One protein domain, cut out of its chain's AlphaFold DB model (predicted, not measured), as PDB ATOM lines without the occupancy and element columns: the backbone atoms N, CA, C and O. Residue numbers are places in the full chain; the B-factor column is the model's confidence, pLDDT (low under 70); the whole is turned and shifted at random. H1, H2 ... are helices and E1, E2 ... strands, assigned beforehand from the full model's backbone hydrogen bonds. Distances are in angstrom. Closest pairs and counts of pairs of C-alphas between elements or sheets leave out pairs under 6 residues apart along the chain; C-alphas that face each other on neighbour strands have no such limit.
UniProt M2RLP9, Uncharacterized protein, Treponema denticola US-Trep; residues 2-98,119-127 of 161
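What this domain is: This is residues 2 to 98 and 119 to 127 of the 161 residues of an uncharacterized protein of Treponema denticola US-Trep (UniProt M2RLP9). A small sandwich of two sheets face to face, their strands crossed, forms the body, and a lone helix, H1, sticks out far from it on a free stretch at the start of the printed part. One sheet has four strands, E4, E3, E6 and E7 in that order, and the other has three, E1, E2 and E5; both are antiparallel. The printed part has 106 residues, with one named helix followed by seven named strands, H1 E1 E2 E3 E4 E5 E6 E7; the class is mixed, helices and strands, though under half of the residues are in named elements. The whole is loose, with a radius of gyration of the C-alphas of 18.2 A and spans of 68 by 31 by 23 A, the arm of residues 2 to 18 making the length.

How they stand to each other: Start at H1, residues 2 to 15, where every O i to N i+4 pair is within hydrogen-bond range; it is not on either sheet. Next look at E1, residues 23 to 29, and E2, residues 32 to 37, a hairpin with N 26 and O 34 at 2.9 A. E3, residues 47 to 51, and E4, residues 58 to 63, form a second hairpin, with N 50 and O 60 at 2.8 A. E5, residues 69 to 71, is the antiparallel neighbour of E2, with N 70 and O 33 at 2.8 A. E6, residues 80 to 84, is the antiparallel neighbour of E3, with N 49 and O 82 at 2.8 A, and forms a hairpin with E7, residues 90 to 94, with N 83 and O 91 at 2.8 A. The two sheets make a sandwich, two sheets face to face: the parts that face each other are 8.8 A centre to centre, and the strands of the one stand at 47 degrees to those of the other. Between the sheets, look at the closest C-alphas of E1 and E7, those of Phe 24 and Ala 91, 5.3 A apart.

Where its parts are: Find C-alpha 2 at (87.607, 62.858, 99.058); from there H1 runs 20.4 A to C-alpha 15. E1 begins at C-alpha 23, (116.388, 71.198, 128.378), and is 18.5 A long; E2 is 16.9 A, E3 13.3 A, E4 14.5 A, E5 6.5 A and E6 13.7 A. E7, 13.5 A, ends at C-alpha 94, (119.034, 66.511, 141.952).

The domain as a whole: Without residues 2 to 18, the body spans 34 by 25 by 23 A. Residues 99 to 118 are not printed, and C-alphas 98 and 119 are 9.5 A apart across the cut. No link between named elements is long. Look for pLDDT under 70 at residues 2 to 3, 14 to 20, 54, 97 to 98 and 119 to 127.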
ATOM      1  N   LYS A   2      86.343  63.594  98.774       55.66
ATOM      2  CA  LYS A   2      87.607  62.858  99.058       55.66
ATOM      3  C   LYS A   2      88.897  63.701  99.148       55.66
ATOM      4  O   LYS A   2      89.770  63.392  99.949       55.66
ATOM      5  N   LYS A   3      89.014  64.771  98.352       62.12
ATOM      6  CA  LYS A   3      90.193  65.662  98.334       62.12
ATOM      7  C   LYS A   3      90.372  66.479  99.623       62.12
ATOM      8  O   LYS A   3      91.498  66.666 100.059       62.12
ATOM      9  N   TYR A   4      89.279  66.881 100.272       77.31
ATOM     10  CA  TYR A   4      89.338  67.592 101.554       77.31
ATOM     11  C   TYR A   4      89.577  66.636 102.727       77.31
ATOM     12  O   TYR A   4      90.250  67.003 103.681       77.31
ATOM     13  N   THR A   5      89.114  65.386 102.617       79.00
ATOM     14  CA  THR A   5      89.384  64.329 103.603       79.00
ATOM     15  C   THR A   5      90.878  64.013 103.709       79.00
ATOM     16  O   THR A   5      91.380  63.850 104.813       79.00
ATOM     17  N   LEU A   6      91.608  63.981 102.586       77.50
ATOM     18  CA  LEU A   6      93.065  63.780 102.592       77.50
ATOM     19  C   LEU A   6      93.829  64.967 103.193       77.50
ATOM     20  O   LEU A   6      94.803  64.753 103.903       77.50
ATOM     21  N   ILE A   7      93.378  66.200 102.946       82.38
ATOM     22  CA  ILE A   7      93.983  67.411 103.526       82.38
ATOM     23  C   ILE A   7      93.744  67.464 105.041       82.38
ATOM     24  O   ILE A   7      94.670  67.743 105.793       82.38
ATOM     25  N   LEU A   8      92.533  67.132 105.499       82.00
ATOM     26  CA  LEU A   8      92.213  67.029 106.927       82.00
ATOM     27  C   LEU A   8      93.010  65.919 107.618       82.00
ATOM     28  O   LEU A   8      93.523  66.138 108.709       82.00
ATOM     29  N   LEU A   9      93.165  64.760 106.972       79.62
ATOM     30  CA  LEU A   9      94.009  63.677 107.479       79.62
ATOM     31  C   LEU A   9      95.480  64.112 107.568       79.62
ATOM     32  O   LEU A   9      96.139  63.827 108.560       79.62
ATOM     33  N   PHE A  10      95.987  64.829 106.563       77.19
ATOM     34  CA  PHE A  10      97.360  65.332 106.555       77.19
ATOM     35  C   PHE A  10      97.600  66.363 107.666       77.19
ATOM     36  O   PHE A  10      98.577  66.245 108.396       77.19
ATOM     37  N   LEU A  11      96.684  67.318 107.854       78.62
ATOM     38  CA  LEU A  11      96.758  68.287 108.953       78.62
ATOM     39  C   LEU A  11      96.673  67.605 110.323       78.62
ATOM     40  O   LEU A  11      97.422  67.963 111.225       78.62
ATOM     41  N   PHE A  12      95.819  66.587 110.464       73.88
ATOM     42  CA  PHE A  12      95.717  65.803 111.693       73.88
ATOM     43  C   PHE A  12      97.022  65.067 112.016       73.88
ATOM     44  O   PHE A  12      97.462  65.102 113.158       73.88
ATOM     45  N   VAL A  13      97.679  64.462 111.020       72.25
ATOM     46  CA  VAL A  13      98.970  63.769 111.199       72.25
ATOM     47  C   VAL A  13     100.105  64.746 111.526       72.25
ATOM     48  O   VAL A  13     100.936  64.439 112.376       72.25
ATOM     49  N   VAL A  14     100.135  65.933 110.908       66.88
ATOM     50  CA  VAL A  14     101.169  66.956 111.166       66.88
ATOM     51  C   VAL A  14     101.100  67.498 112.599       66.88
ATOM     52  O   VAL A  14     102.143  67.764 113.189       66.88
ATOM     53  N   SER A  15      99.912  67.590 113.203       60.84
ATOM     54  CA  SER A  15      99.765  68.036 114.597       60.84
ATOM     55  C   SER A  15     100.432  67.110 115.623       60.84
ATOM     56  O   SER A  15     100.780  67.564 116.708       60.84
ATOM     57  N   PHE A  16     100.658  65.831 115.295       58.91
ATOM     58  CA  PHE A  16     101.389  64.906 116.171       58.91
ATOM     59  C   PHE A  16     102.916  65.071 116.097       58.91
ATOM     60  O   PHE A  16     103.627  64.442 116.874       58.91
ATOM     61  N   ALA A  17     103.437  65.911 115.197       55.19
ATOM     62  CA  ALA A  17     104.873  66.140 115.031       55.19
ATOM     63  C   ALA A  17     105.417  67.312 115.876       55.19
ATOM     64  O   ALA A  17     106.476  67.858 115.562       55.19
ATOM     65  N   ALA A  18     104.719  67.720 116.940       56.78
ATOM     66  CA  ALA A  18     105.232  68.714 117.878       56.78
ATOM     67  C   ALA A  18     106.357  68.102 118.738       56.78
ATOM     68  O   ALA A  18     106.105  67.480 119.767       56.78
ATOM     69  N   PHE A  19     107.607  68.263 118.296       56.91
ATOM     70  CA  PHE A  19     108.801  67.927 119.074       56.91
ATOM     71  C   PHE A  19     109.081  69.035 120.098       56.91
ATOM     72  O   PHE A  19     109.660  70.072 119.768       56.91
ATOM     73  N   SER A  20     108.678  68.828 121.352       60.34
ATOM     74  CA  SER A  20     109.164  69.643 122.467       60.34
ATOM     75  C   SER A  20     110.642  69.322 122.703       60.34
ATOM     76  O   SER A  20     110.970  68.184 123.043       60.34
ATOM     77  N   HIS A  21     111.529  70.299 122.512       71.19
ATOM     78  CA  HIS A  21     112.948  70.139 122.831       71.19
ATOM     79  C   HIS A  21     113.100  70.186 124.355       71.19
ATOM     80  O   HIS A  21     112.689  71.151 124.997       71.19
ATOM     81  N   ALA A  22     113.642  69.122 124.944       84.56
ATOM     82  CA  ALA A  22     113.899  69.080 126.379       84.56
ATOM     83  C   ALA A  22     115.172  69.872 126.706       84.56
ATOM     84  O   ALA A  22     116.145  69.796 125.961       84.56
ATOM     85  N   MET A  23     115.173  70.608 127.816       91.06
ATOM     86  CA  MET A  23     116.388  71.198 128.378       91.06
ATOM     87  C   MET A  23     117.001  70.221 129.385       91.06
ATOM     88  O   MET A  23     116.288  69.536 130.120       91.06
ATOM     89  N   PHE A  24     118.325  70.175 129.434       91.69
ATOM     90  CA  PHE A  24     119.101  69.376 130.368       91.69
ATOM     91  C   PHE A  24     120.040  70.264 131.173       91.69
ATOM     92  O   PHE A  24     120.601  71.225 130.650       91.69
ATOM     93  N   LEU A  25     120.217  69.896 132.438       93.38
ATOM     94  CA  LEU A  25     121.132  70.500 133.390       93.38
ATOM     95  C   LEU A  25     121.984  69.378 133.984       93.38
ATOM     96  O   LEU A  25     121.489  68.541 134.739       93.38
ATOM     97  N   GLU A  26     123.261  69.329 133.626       91.44
ATOM     98  CA  GLU A  26     124.170  68.271 134.068       91.44
ATOM     99  C   GLU A  26     125.341  68.847 134.853       91.44
ATOM    100  O   GLU A  26     125.960  69.827 134.443       91.44
ATOM    101  N   LEU A  27     125.666  68.222 135.985       92.12
ATOM    102  CA  LEU A  27     126.882  68.540 136.723       92.12
ATOM    103  C   LEU A  27     128.059  67.823 136.051       92.12
ATOM    104  O   LEU A  27     128.243  66.618 136.228       92.12
ATOM    105  N   VAL A  28     128.836  68.555 135.253       91.25
ATOM    106  CA  VAL A  28     129.966  67.994 134.492       91.25
ATOM    107  C   VAL A  28     131.229  67.893 135.341       91.25
ATOM    108  O   VAL A  28     131.967  66.910 135.262       91.25
ATOM    109  N   GLU A  29     131.443  68.880 136.209       90.19
ATOM    110  CA  GLU A  29     132.561  68.951 137.144       90.19
ATOM    111  C   GLU A  29     132.071  69.522 138.482       90.19
ATOM    112  O   GLU A  29     131.053  70.217 138.521       90.19
ATOM    113  N   PRO A  30     132.773  69.264 139.600       88.50
ATOM    114  CA  PRO A  30     132.466  69.933 140.860       88.50
ATOM    115  C   PRO A  30     132.490  71.457 140.675       88.50
ATOM    116  O   PRO A  30     133.511  72.014 140.277       88.50
ATOM    117  N   GLY A  31     131.368  72.123 140.953       91.88
ATOM    118  CA  GLY A  31     131.230  73.569 140.747       91.88
ATOM    119  C   GLY A  31     130.894  73.997 139.316       91.88
ATOM    120  O   GLY A  31     130.913  75.193 139.039       91.88
ATOM    121  N   VAL A  32     130.604  73.072 138.393       94.56
ATOM    122  CA  VAL A  32     130.281  73.411 136.997       94.56
ATOM    123  C   VAL A  32     129.063  72.639 136.506       94.56
ATOM    124  O   VAL A  32     129.106  71.424 136.304       94.56
ATOM    125  N   PHE A  33     127.989  73.377 136.249       95.38
ATOM    126  CA  PHE A  33     126.815  72.893 135.537       95.38
ATOM    127  C   PHE A  33     126.917  73.202 134.046       95.38
ATOM    128  O   PHE A  33     127.392  74.268 133.664       95.38
ATOM    129  N   GLN A  34     126.429  72.293 133.210       95.19
ATOM    130  CA  GLN A  34     126.222  72.503 131.784       95.19
ATOM    131  C   GLN A  34     124.724  72.487 131.480       95.19
ATOM    132  O   GLN A  34     124.024  71.545 131.858       95.19
ATOM    133  N   VAL A  35     124.256  73.515 130.776       94.38
ATOM    134  CA  VAL A  35     122.902  73.595 130.225       94.38
ATOM    135  C   VAL A  35     122.944  73.256 128.742       94.38
ATOM    136  O   VAL A  35     123.749  73.812 127.997       94.38
ATOM    137  N   GLU A  36     122.059  72.368 128.298       92.94
ATOM    138  CA  GLU A  36     121.982  71.965 126.892       92.94
ATOM    139  C   GLU A  36     120.561  71.538 126.507       92.94
ATOM    140  O   GLU A  36     119.887  70.869 127.288       92.94
ATOM    141  N   TYR A  37     120.104  71.868 125.299       90.88
ATOM    142  CA  TYR A  37     118.854  71.323 124.753       90.88
ATOM    143  C   TYR A  37     119.049  69.959 124.081       90.88
ATOM    144  O   TYR A  37     120.135  69.598 123.623       90.88
ATOM    145  N   ASP A  38     117.962  69.201 123.942       84.19
ATOM    146  CA  ASP A  38     117.942  68.016 123.093       84.19
ATOM    147  C   ASP A  38     118.174  68.401 121.627       84.19
ATOM    148  O   ASP A  38     117.344  69.053 121.004       84.19
ATOM    149  N   GLY A  39     119.330  68.009 121.090       78.12
ATOM    150  CA  GLY A  39     119.801  68.432 119.766       78.12
ATOM    151  C   GLY A  39     121.020  69.357 119.816       78.12
ATOM    152  O   GLY A  39     121.640  69.582 118.779       78.12
ATOM    153  N   GLY A  40     121.412  69.798 121.013       85.12
ATOM    154  CA  GLY A  40     122.567  70.652 121.255       85.12
ATOM    155  C   GLY A  40     122.211  72.133 121.356       85.12
ATOM    156  O   GLY A  40     121.103  72.563 121.040       85.12
ATOM    157  N   GLY A  41     123.190  72.923 121.796       88.81
ATOM    158  CA  GLY A  41     123.030  74.359 122.014       88.81
ATOM    159  C   GLY A  41     122.322  74.700 123.326       88.81
ATOM    160  O   GLY A  41     121.913  73.828 124.089       88.81
ATOM    161  N   PHE A  42     122.210  75.997 123.594       91.56
ATOM    162  CA  PHE A  42     121.609  76.561 124.800       91.56
ATOM    163  C   PHE A  42     121.111  77.983 124.504       91.56
ATOM    164  O   PHE A  42     121.469  78.571 123.480       91.56
ATOM    165  N   THR A  43     120.296  78.535 125.401       90.88
ATOM    166  CA  THR A  43     119.804  79.913 125.297       90.88
ATOM    167  C   THR A  43     120.709  80.828 126.126       90.88
ATOM    168  O   THR A  43     120.836  80.628 127.336       90.88
ATOM    169  N   PRO A  44     121.361  81.838 125.521       91.38
ATOM    170  CA  PRO A  44     122.056  82.863 126.290       91.38
ATOM    171  C   PRO A  44     121.074  83.555 127.234       91.38
ATOM    172  O   PRO A  44     119.967  83.904 126.831       91.38
ATOM    173  N   GLY A  45     121.465  83.756 128.489       91.56
ATOM    174  CA  GLY A  45     120.549  84.288 129.498       91.56
ATOM    175  C   GLY A  45     119.816  83.222 130.313       91.56
ATOM    176  O   GLY A  45     119.111  83.601 131.248       91.56
ATOM    177  N   THR A  46     120.002  81.922 130.033       95.19
ATOM    178  CA  THR A  46     119.481  80.867 130.914       95.19
ATOM    179  C   THR A  46     120.011  81.061 132.327       95.19
ATOM    180  O   THR A  46     121.220  81.147 132.565       95.19
ATOM    181  N   LYS A  47     119.074  81.127 133.263       96.56
ATOM    182  CA  LYS A  47     119.320  81.323 134.681       96.56
ATOM    183  C   LYS A  47     119.411  79.970 135.366       96.56
ATOM    184  O   LYS A  47     118.535  79.133 135.167       96.56
ATOM    185  N   VAL A  48     120.449  79.776 136.168       96.25
ATOM    186  CA  VAL A  48     120.648  78.593 137.003       96.25
ATOM    187  C   VAL A  48     120.520  78.987 138.470       96.25
ATOM    188  O   VAL A  48     121.225  79.883 138.938       96.25
ATOM    189  N   THR A  49     119.649  78.289 139.190       95.44
ATOM    190  CA  THR A  49     119.383  78.471 140.618       95.44
ATOM    191  C   THR A  49     119.824  77.223 141.374       95.44
ATOM    192  O   THR A  49     119.471  76.108 140.993       95.44
ATOM    193  N   LEU A  50     120.615  77.398 142.431       95.00
ATOM    194  CA  LEU A  50     121.133  76.322 143.277       95.00
ATOM    195  C   LEU A  50     120.409  76.293 144.620       95.00
ATOM    196  O   LEU A  50     120.251  77.343 145.248       95.00
ATOM    197  N   TYR A  51     120.081  75.093 145.099       92.31
ATOM    198  CA  TYR A  51     119.350  74.895 146.346       92.31
ATOM    199  C   TYR A  51     120.096  73.990 147.346       92.31
ATOM    200  O   TYR A  51     120.707  72.985 146.957       92.31
ATOM    201  N   SER A  52     120.037  74.321 148.646       87.12
ATOM    202  CA  SER A  52     120.701  73.553 149.727       87.12
ATOM    203  C   SER A  52     119.868  72.426 150.308       87.12
ATOM    204  O   SER A  52     120.443  71.515 150.899       87.12
ATOM    205  N   ASP A  53     118.547  72.480 150.156       81.75
ATOM    206  CA  ASP A  53     117.625  71.500 150.727       81.75
ATOM    207  C   ASP A  53     116.426  71.289 149.800       81.75
ATOM    208  O   ASP A  53     115.526  72.123 149.761       81.75
ATOM    209  N   GLY A  54     116.456  70.228 148.985       68.38
ATOM    210  CA  GLY A  54     115.308  69.742 148.204       68.38
ATOM    211  C   GLY A  54     114.556  70.745 147.308       68.38
ATOM    212  O   GLY A  54     113.474  70.413 146.842       68.38
ATOM    213  N   GLY A  55     115.089  71.948 147.061       70.88
ATOM    214  CA  GLY A  55     114.425  73.025 146.314       70.88
ATOM    215  C   GLY A  55     113.844  74.180 147.149       70.88
ATOM    216  O   GLY A  55     113.220  75.064 146.571       70.88
ATOM    217  N   PHE A  56     114.025  74.212 148.475       75.38
ATOM    218  CA  PHE A  56     113.423  75.245 149.338       75.38
ATOM    219  C   PHE A  56     114.309  76.479 149.547       75.38
ATOM    220  O   PHE A  56     113.822  77.605 149.460       75.38
ATOM    221  N   ASP A  57     115.606  76.277 149.777       88.31
ATOM    222  CA  ASP A  57     116.537  77.359 150.105       88.31
ATOM    223  C   ASP A  57     117.471  77.659 148.936       88.31
ATOM    224  O   ASP A  57     118.307  76.826 148.583       88.31
ATOM    225  N   VAL A  58     117.352  78.856 148.355       92.06
ATOM    226  CA  VAL A  58     118.251  79.340 147.297       92.06
ATOM    227  C   VAL A  58     119.587  79.748 147.909       92.06
ATOM    228  O   VAL A  58     119.655  80.671 148.718       92.06
ATOM    229  N   ILE A  59     120.665  79.090 147.486       92.88
ATOM    230  CA  ILE A  59     122.031  79.411 147.928       92.88
ATOM    231  C   ILE A  59     122.688  80.406 146.976       92.88
ATOM    232  O   ILE A  59     123.410  81.308 147.394       92.88
ATOM    233  N   GLN A  60     122.487  80.200 145.675       93.75
ATOM    234  CA  GLN A  60     123.136  80.984 144.636       93.75
ATOM    235  C   GLN A  60     122.311  80.942 143.355       93.75
ATOM    236  O   GLN A  60     121.730  79.915 143.008       93.75
ATOM    237  N   GLU A  61     122.327  82.046 142.626       94.81
ATOM    238  CA  GLU A  61     121.703  82.183 141.320       94.81
ATOM    239  C   GLU A  61     122.679  82.882 140.370       94.81
ATOM    240  O   GLU A  61     123.443  83.761 140.782       94.81
ATOM    241  N   GLY A  62     122.642  82.520 139.094       95.19
ATOM    242  CA  GLY A  62     123.333  83.276 138.062       95.19
ATOM    243  C   GLY A  62     122.985  82.818 136.658       95.19
ATOM    244  O   GLY A  62     122.115  81.980 136.452       95.19
ATOM    245  N   VAL A  63     123.653  83.415 135.680       96.31
ATOM    246  CA  VAL A  63     123.414  83.166 134.255       96.31
ATOM    247  C   VAL A  63     124.541  82.302 133.697       96.31
ATOM    248  O   VAL A  63     125.688  82.421 134.132       96.31
ATOM    249  N   VAL A  64     124.214  81.425 132.748       95.25
ATOM    250  CA  VAL A  64     125.210  80.634 132.010       95.25
ATOM    251  C   VAL A  64     126.143  81.519 131.176       95.25
ATOM    252  O   VAL A  64     125.755  82.587 130.703       95.25
ATOM    253  N   ASP A  65     127.377  81.065 130.982       94.88
ATOM    254  CA  ASP A  65     128.362  81.717 130.123       94.88
ATOM    255  C   ASP A  65     128.077  81.510 128.619       94.88
ATOM    256  O   ASP A  65     127.143  80.808 128.224       94.88
ATOM    257  N   ASP A  66     128.926  82.088 127.762       92.06
ATOM    258  CA  ASP A  66     128.833  82.000 126.294       92.06
ATOM    259  C   ASP A  66     128.990  80.574 125.730       92.06
ATOM    260  O   ASP A  66     128.915  80.361 124.518       92.06
ATOM    261  N   LYS A  67     129.233  79.581 126.588       92.56
ATOM    262  CA  LYS A  67     129.345  78.163 126.234       92.56
ATOM    263  C   LYS A  67     128.273  77.304 126.912       92.56
ATOM    264  O   LYS A  67     128.303  76.086 126.743       92.56
ATOM    265  N   GLY A  68     127.338  77.907 127.646       92.44
ATOM    266  CA  GLY A  68     126.258  77.204 128.336       92.44
ATOM    267  C   GLY A  68     126.674  76.609 129.679       92.44
ATOM    268  O   GLY A  68     125.956  75.763 130.214       92.44
ATOM    269  N   PHE A  69     127.816  77.023 130.240       95.81
ATOM    270  CA  PHE A  69     128.255  76.577 131.558       95.81
ATOM    271  C   PHE A  69     127.893  77.583 132.642       95.81
ATOM    272  O   PHE A  69     128.053  78.791 132.488       95.81
ATOM    273  N   TYR A  70     127.479  77.068 133.790       96.06
ATOM    274  CA  TYR A  70     127.307  77.839 135.008       96.06
ATOM    275  C   TYR A  70     128.318  77.382 136.059       96.06
ATOM    276  O   TYR A  70     128.414  76.193 136.365       96.06
ATOM    277  N   ARG A  71     129.088  78.331 136.602       95.25
ATOM    278  CA  ARG A  71     130.173  78.070 137.556       95.25
ATOM    279  C   ARG A  71     129.800  78.569 138.947       95.25
ATOM    280  O   ARG A  71     129.366  79.708 139.101       95.25
ATOM    281  N   PHE A  72     130.024  77.734 139.951       93.75
ATOM    282  CA  PHE A  72     129.763  78.020 141.359       93.75
ATOM    283  C   PHE A  72     130.882  77.458 142.240       93.75
ATOM    284  O   PHE A  72     131.684  76.639 141.789       93.75
ATOM    285  N   ASP A  73     130.962  77.912 143.491       92.12
ATOM    286  CA  ASP A  73     131.971  77.414 144.430       92.12
ATOM    287  C   ASP A  73     131.693  75.932 144.764       92.12
ATOM    288  O   ASP A  73     130.641  75.623 145.333       92.12
ATOM    289  N   PRO A  74     132.621  74.999 144.460       89.00
ATOM    290  CA  PRO A  74     132.463  73.577 144.773       89.00
ATOM    291  C   PRO A  74     132.311  73.277 146.271       89.00
ATOM    292  O   PRO A  74     131.960  72.157 146.642       89.00
ATOM    293  N   SER A  75     132.632  74.241 147.135       88.44
ATOM    294  CA  SER A  75     132.485  74.143 148.588       88.44
ATOM    295  C   SER A  75     131.025  74.258 149.036       88.44
ATOM    296  O   SER A  75     130.699  73.872 150.160       88.44
ATOM    297  N   LEU A  76     130.136  74.765 148.175       87.12
ATOM    298  CA  LEU A  76     128.709  74.861 148.454       87.12
ATOM    299  C   LEU A  76     128.059  73.477 148.433       87.12
ATOM    300  O   LEU A  76     128.217  72.692 147.497       87.12
ATOM    301  N   LYS A  77     127.265  73.188 149.465       87.31
ATOM    302  CA  LYS A  77     126.463  71.966 149.530       87.31
ATOM    303  C   LYS A  77     125.195  72.142 148.689       87.31
ATOM    304  O   LYS A  77     124.166  72.567 149.202       87.31
ATOM    305  N   VAL A  78     125.278  71.795 147.407       89.50
ATOM    306  CA  VAL A  78     124.140  71.814 146.474       89.50
ATOM    307  C   VAL A  78     123.414  70.469 146.513       89.50
ATOM    308  O   VAL A  78     124.029  69.430 146.255       89.50
ATOM    309  N   MET A  79     122.123  70.475 146.849       89.62
ATOM    310  CA  MET A  79     121.265  69.279 146.837       89.62
ATOM    311  C   MET A  79     120.408  69.199 145.577       89.62
ATOM    312  O   MET A  79     120.235  68.110 145.034       89.62
ATOM    313  N   SER A  80     119.935  70.337 145.079       91.12
ATOM    314  CA  SER A  80     119.226  70.421 143.805       91.12
ATOM    315  C   SER A  80     119.573  71.710 143.066       91.12
ATOM    316  O   SER A  80     120.114  72.656 143.644       91.12
ATOM    317  N   ALA A  81     119.315  71.726 141.764       93.81
ATOM    318  CA  ALA A  81     119.505  72.886 140.911       93.81
ATOM    319  C   ALA A  81     118.429  72.942 139.823       93.81
ATOM    320  O   ALA A  81     117.902  71.916 139.391       93.81
ATOM    321  N   GLU A  82     118.125  74.146 139.368       94.00
ATOM    322  CA  GLU A  82     117.154  74.423 138.313       94.00
ATOM    323  C   GLU A  82     117.792  75.321 137.259       94.00
ATOM    324  O   GLU A  82     118.477  76.278 137.606       94.00
ATOM    325  N   ALA A  83     117.550  75.037 135.983       95.12
ATOM    326  CA  ALA A  83     117.874  75.923 134.875       95.12
ATOM    327  C   ALA A  83     116.591  76.344 134.158       95.12
ATOM    328  O   ALA A  83     115.796  75.484 133.787       95.12
ATOM    329  N   SER A  84     116.410  77.647 133.944       94.50
ATOM    330  CA  SER A  84     115.233  78.234 133.295       94.50
ATOM    331  C   SER A  84     115.639  79.299 132.280       94.50
ATOM    332  O   SER A  84     116.424  80.201 132.584       94.50
ATOM    333  N   ASP A  85     115.104  79.209 131.061       92.31
ATOM    334  CA  ASP A  85     115.361  80.176 129.983       92.31
ATOM    335  C   ASP A  85     114.344  81.329 129.920       92.31
ATOM    336  O   ASP A  85     114.445  82.199 129.056       92.31
ATOM    337  N   GLY A  86     113.337  81.333 130.799       90.00
ATOM    338  CA  GLY A  86     112.254  82.323 130.791       90.00
ATOM    339  C   GLY A  86     111.253  82.188 129.632       90.00
ATOM    340  O   GLY A  86     110.267  82.922 129.602       90.00
ATOM    341  N   ALA A  87     111.452  81.239 128.714       87.00
ATOM    342  CA  ALA A  87     110.546  80.913 127.609       87.00
ATOM    343  C   ALA A  87     109.693  79.662 127.897       87.00
ATOM    344  O   ALA A  87     108.947  79.201 127.033       87.00
ATOM    345  N   GLY A  88     109.783  79.132 129.119       85.38
ATOM    346  CA  GLY A  88     109.022  77.974 129.583       85.38
ATOM    347  C   GLY A  88     109.784  76.653 129.515       85.38
ATOM    348  O   GLY A  88     109.207  75.628 129.879       85.38
ATOM    349  N   HIS A  89     111.057  76.646 129.102       89.31
ATOM    350  CA  HIS A  89     111.896  75.459 129.241       89.31
ATOM    351  C   HIS A  89     112.582  75.478 130.604       89.31
ATOM    352  O   HIS A  89     113.247  76.451 130.968       89.31
ATOM    353  N   VAL A  90     112.423  74.379 131.339       91.62
ATOM    354  CA  VAL A  90     113.012  74.205 132.663       91.62
ATOM    355  C   VAL A  90     113.673  72.835 132.750       91.62
ATOM    356  O   VAL A  90     113.113  71.839 132.287       91.62
ATOM    357  N   ALA A  91     114.863  72.788 133.340       92.12
ATOM    358  CA  ALA A  91     115.584  71.561 133.640       92.12
ATOM    359  C   ALA A  91     115.922  71.496 135.127       92.12
ATOM    360  O   ALA A  91     116.406  72.470 135.699       92.12
ATOM    361  N   TYR A  92     115.713  70.328 135.728       91.50
ATOM    362  CA  TYR A  92     115.983  70.087 137.140       91.50
ATOM    363  C   TYR A  92     117.099  69.075 137.312       91.50
ATOM    364  O   TYR A  92     117.133  68.040 136.644       91.50
ATOM    365  N   TRP A  93     117.985  69.359 138.249       91.50
ATOM    366  CA  TRP A  93     119.037  68.468 138.685       91.50
ATOM    367  C   TRP A  93     118.872  68.192 140.173       91.50
ATOM    368  O   TRP A  93     118.657  69.108 140.963       91.50
ATOM    369  N   GLU A  94     119.021  66.934 140.558       89.81
ATOM    370  CA  GLU A  94     119.034  66.511 141.952       89.81
ATOM    371  C   GLU A  94     120.271  65.656 142.194       89.81
ATOM    372  O   GLU A  94     120.695  64.865 141.340       89.81
ATOM    373  N   ALA A  95     120.864  65.818 143.370       85.19
ATOM    374  CA  ALA A  95     121.943  64.967 143.819       85.19
ATOM    375  C   ALA A  95     121.403  63.551 144.060       85.19
ATOM    376  O   ALA A  95     120.725  63.310 145.054       85.19
ATOM    377  N   SER A  96     121.738  62.602 143.183       75.62
ATOM    378  CA  SER A  96     121.477  61.193 143.474       75.62
ATOM    379  C   SER A  96     122.409  60.741 144.593       75.62
ATOM    380  O   SER A  96     123.624  60.942 144.528       75.62
ATOM    381  N   GLU A  97     121.846  60.114 145.617       61.47
ATOM    382  CA  GLU A  97     122.606  59.210 146.468       61.47
ATOM    383  C   GLU A  97     122.806  57.946 145.632       61.47
ATOM    384  O   GLU A  97     121.846  57.277 145.260       61.47
ATOM    385  N   GLU A  98     124.032  57.693 145.181       46.81
ATOM    386  CA  GLU A  98     124.342  56.433 144.515       46.81
ATOM    387  C   GLU A  98     124.235  55.317 145.567       46.81
ATOM    388  O   GLU A  98     125.158  55.111 146.352       46.81
ATOM    389  N   LYS A 119     131.978  61.652 144.717       41.69
ATOM    390  CA  LYS A 119     131.681  62.426 143.515       41.69
ATOM    391  C   LYS A 119     130.179  62.310 143.269       41.69
ATOM    392  O   LYS A 119     129.740  61.342 142.670       41.69
ATOM    393  N   LYS A 120     129.387  63.272 143.751       47.25
ATOM    394  CA  LYS A 120     127.937  63.297 143.503       47.25
ATOM    395  C   LYS A 120     127.668  63.571 142.020       47.25
ATOM    396  O   LYS A 120     127.689  64.724 141.599       47.25
ATOM    397  N   ILE A 121     127.441  62.528 141.224       54.16
ATOM    398  CA  ILE A 121     127.047  62.639 139.814       54.16
ATOM    399  C   ILE A 121     125.521  62.531 139.757       54.16
ATOM    400  O   ILE A 121     124.954  61.502 139.406       54.16
ATOM    401  N   GLY A 122     124.823  63.609 140.109       54.12
ATOM    402  CA  GLY A 122     123.429  63.732 139.686       54.12
ATOM    403  C   GLY A 122     123.398  63.859 138.161       54.12
ATOM    404  O   GLY A 122     124.198  64.598 137.580       54.12
ATOM    405  N   LYS A 123     122.504  63.145 137.485       55.00
ATOM    406  CA  LYS A 123     122.201  63.377 136.067       55.00
ATOM    407  C   LYS A 123     120.717  63.660 135.953       55.00
ATOM    408  O   LYS A 123     119.913  62.950 136.553       55.00
ATOM    409  N   THR A 124     120.343  64.635 135.130       58.12
ATOM    410  CA  THR A 124     118.975  64.685 134.605       58.12
ATOM    411  C   THR A 124     118.631  63.332 133.990       58.12
ATOM    412  O   THR A 124     119.457  62.774 133.261       58.12
ATOM    413  N   LYS A 125     117.422  62.806 134.228       57.47
ATOM    414  CA  LYS A 125     116.907  61.641 133.489       57.47
ATOM    415  C   LYS A 125     116.757  62.020 132.012       57.47
ATOM    416  O   LYS A 125     115.683  62.415 131.572       57.47
ATOM    417  N   ARG A 126     117.844  61.924 131.242       60.81
ATOM    418  CA  ARG A 126     117.824  62.107 129.790       60.81
ATOM    419  C   ARG A 126     117.023  60.953 129.183       60.81
ATOM    420  O   ARG A 126     117.424  59.797 129.353       60.81
ATOM    421  N   PRO A 127     115.900  61.214 128.491       61.88
ATOM    422  CA  PRO A 127     115.234  60.163 127.742       61.88
ATOM    423  C   PRO A 127     116.195  59.645 126.665       61.88
ATOM    424  O   PRO A 127     116.918  60.413 126.029       61.88
TER     425      PRO A 127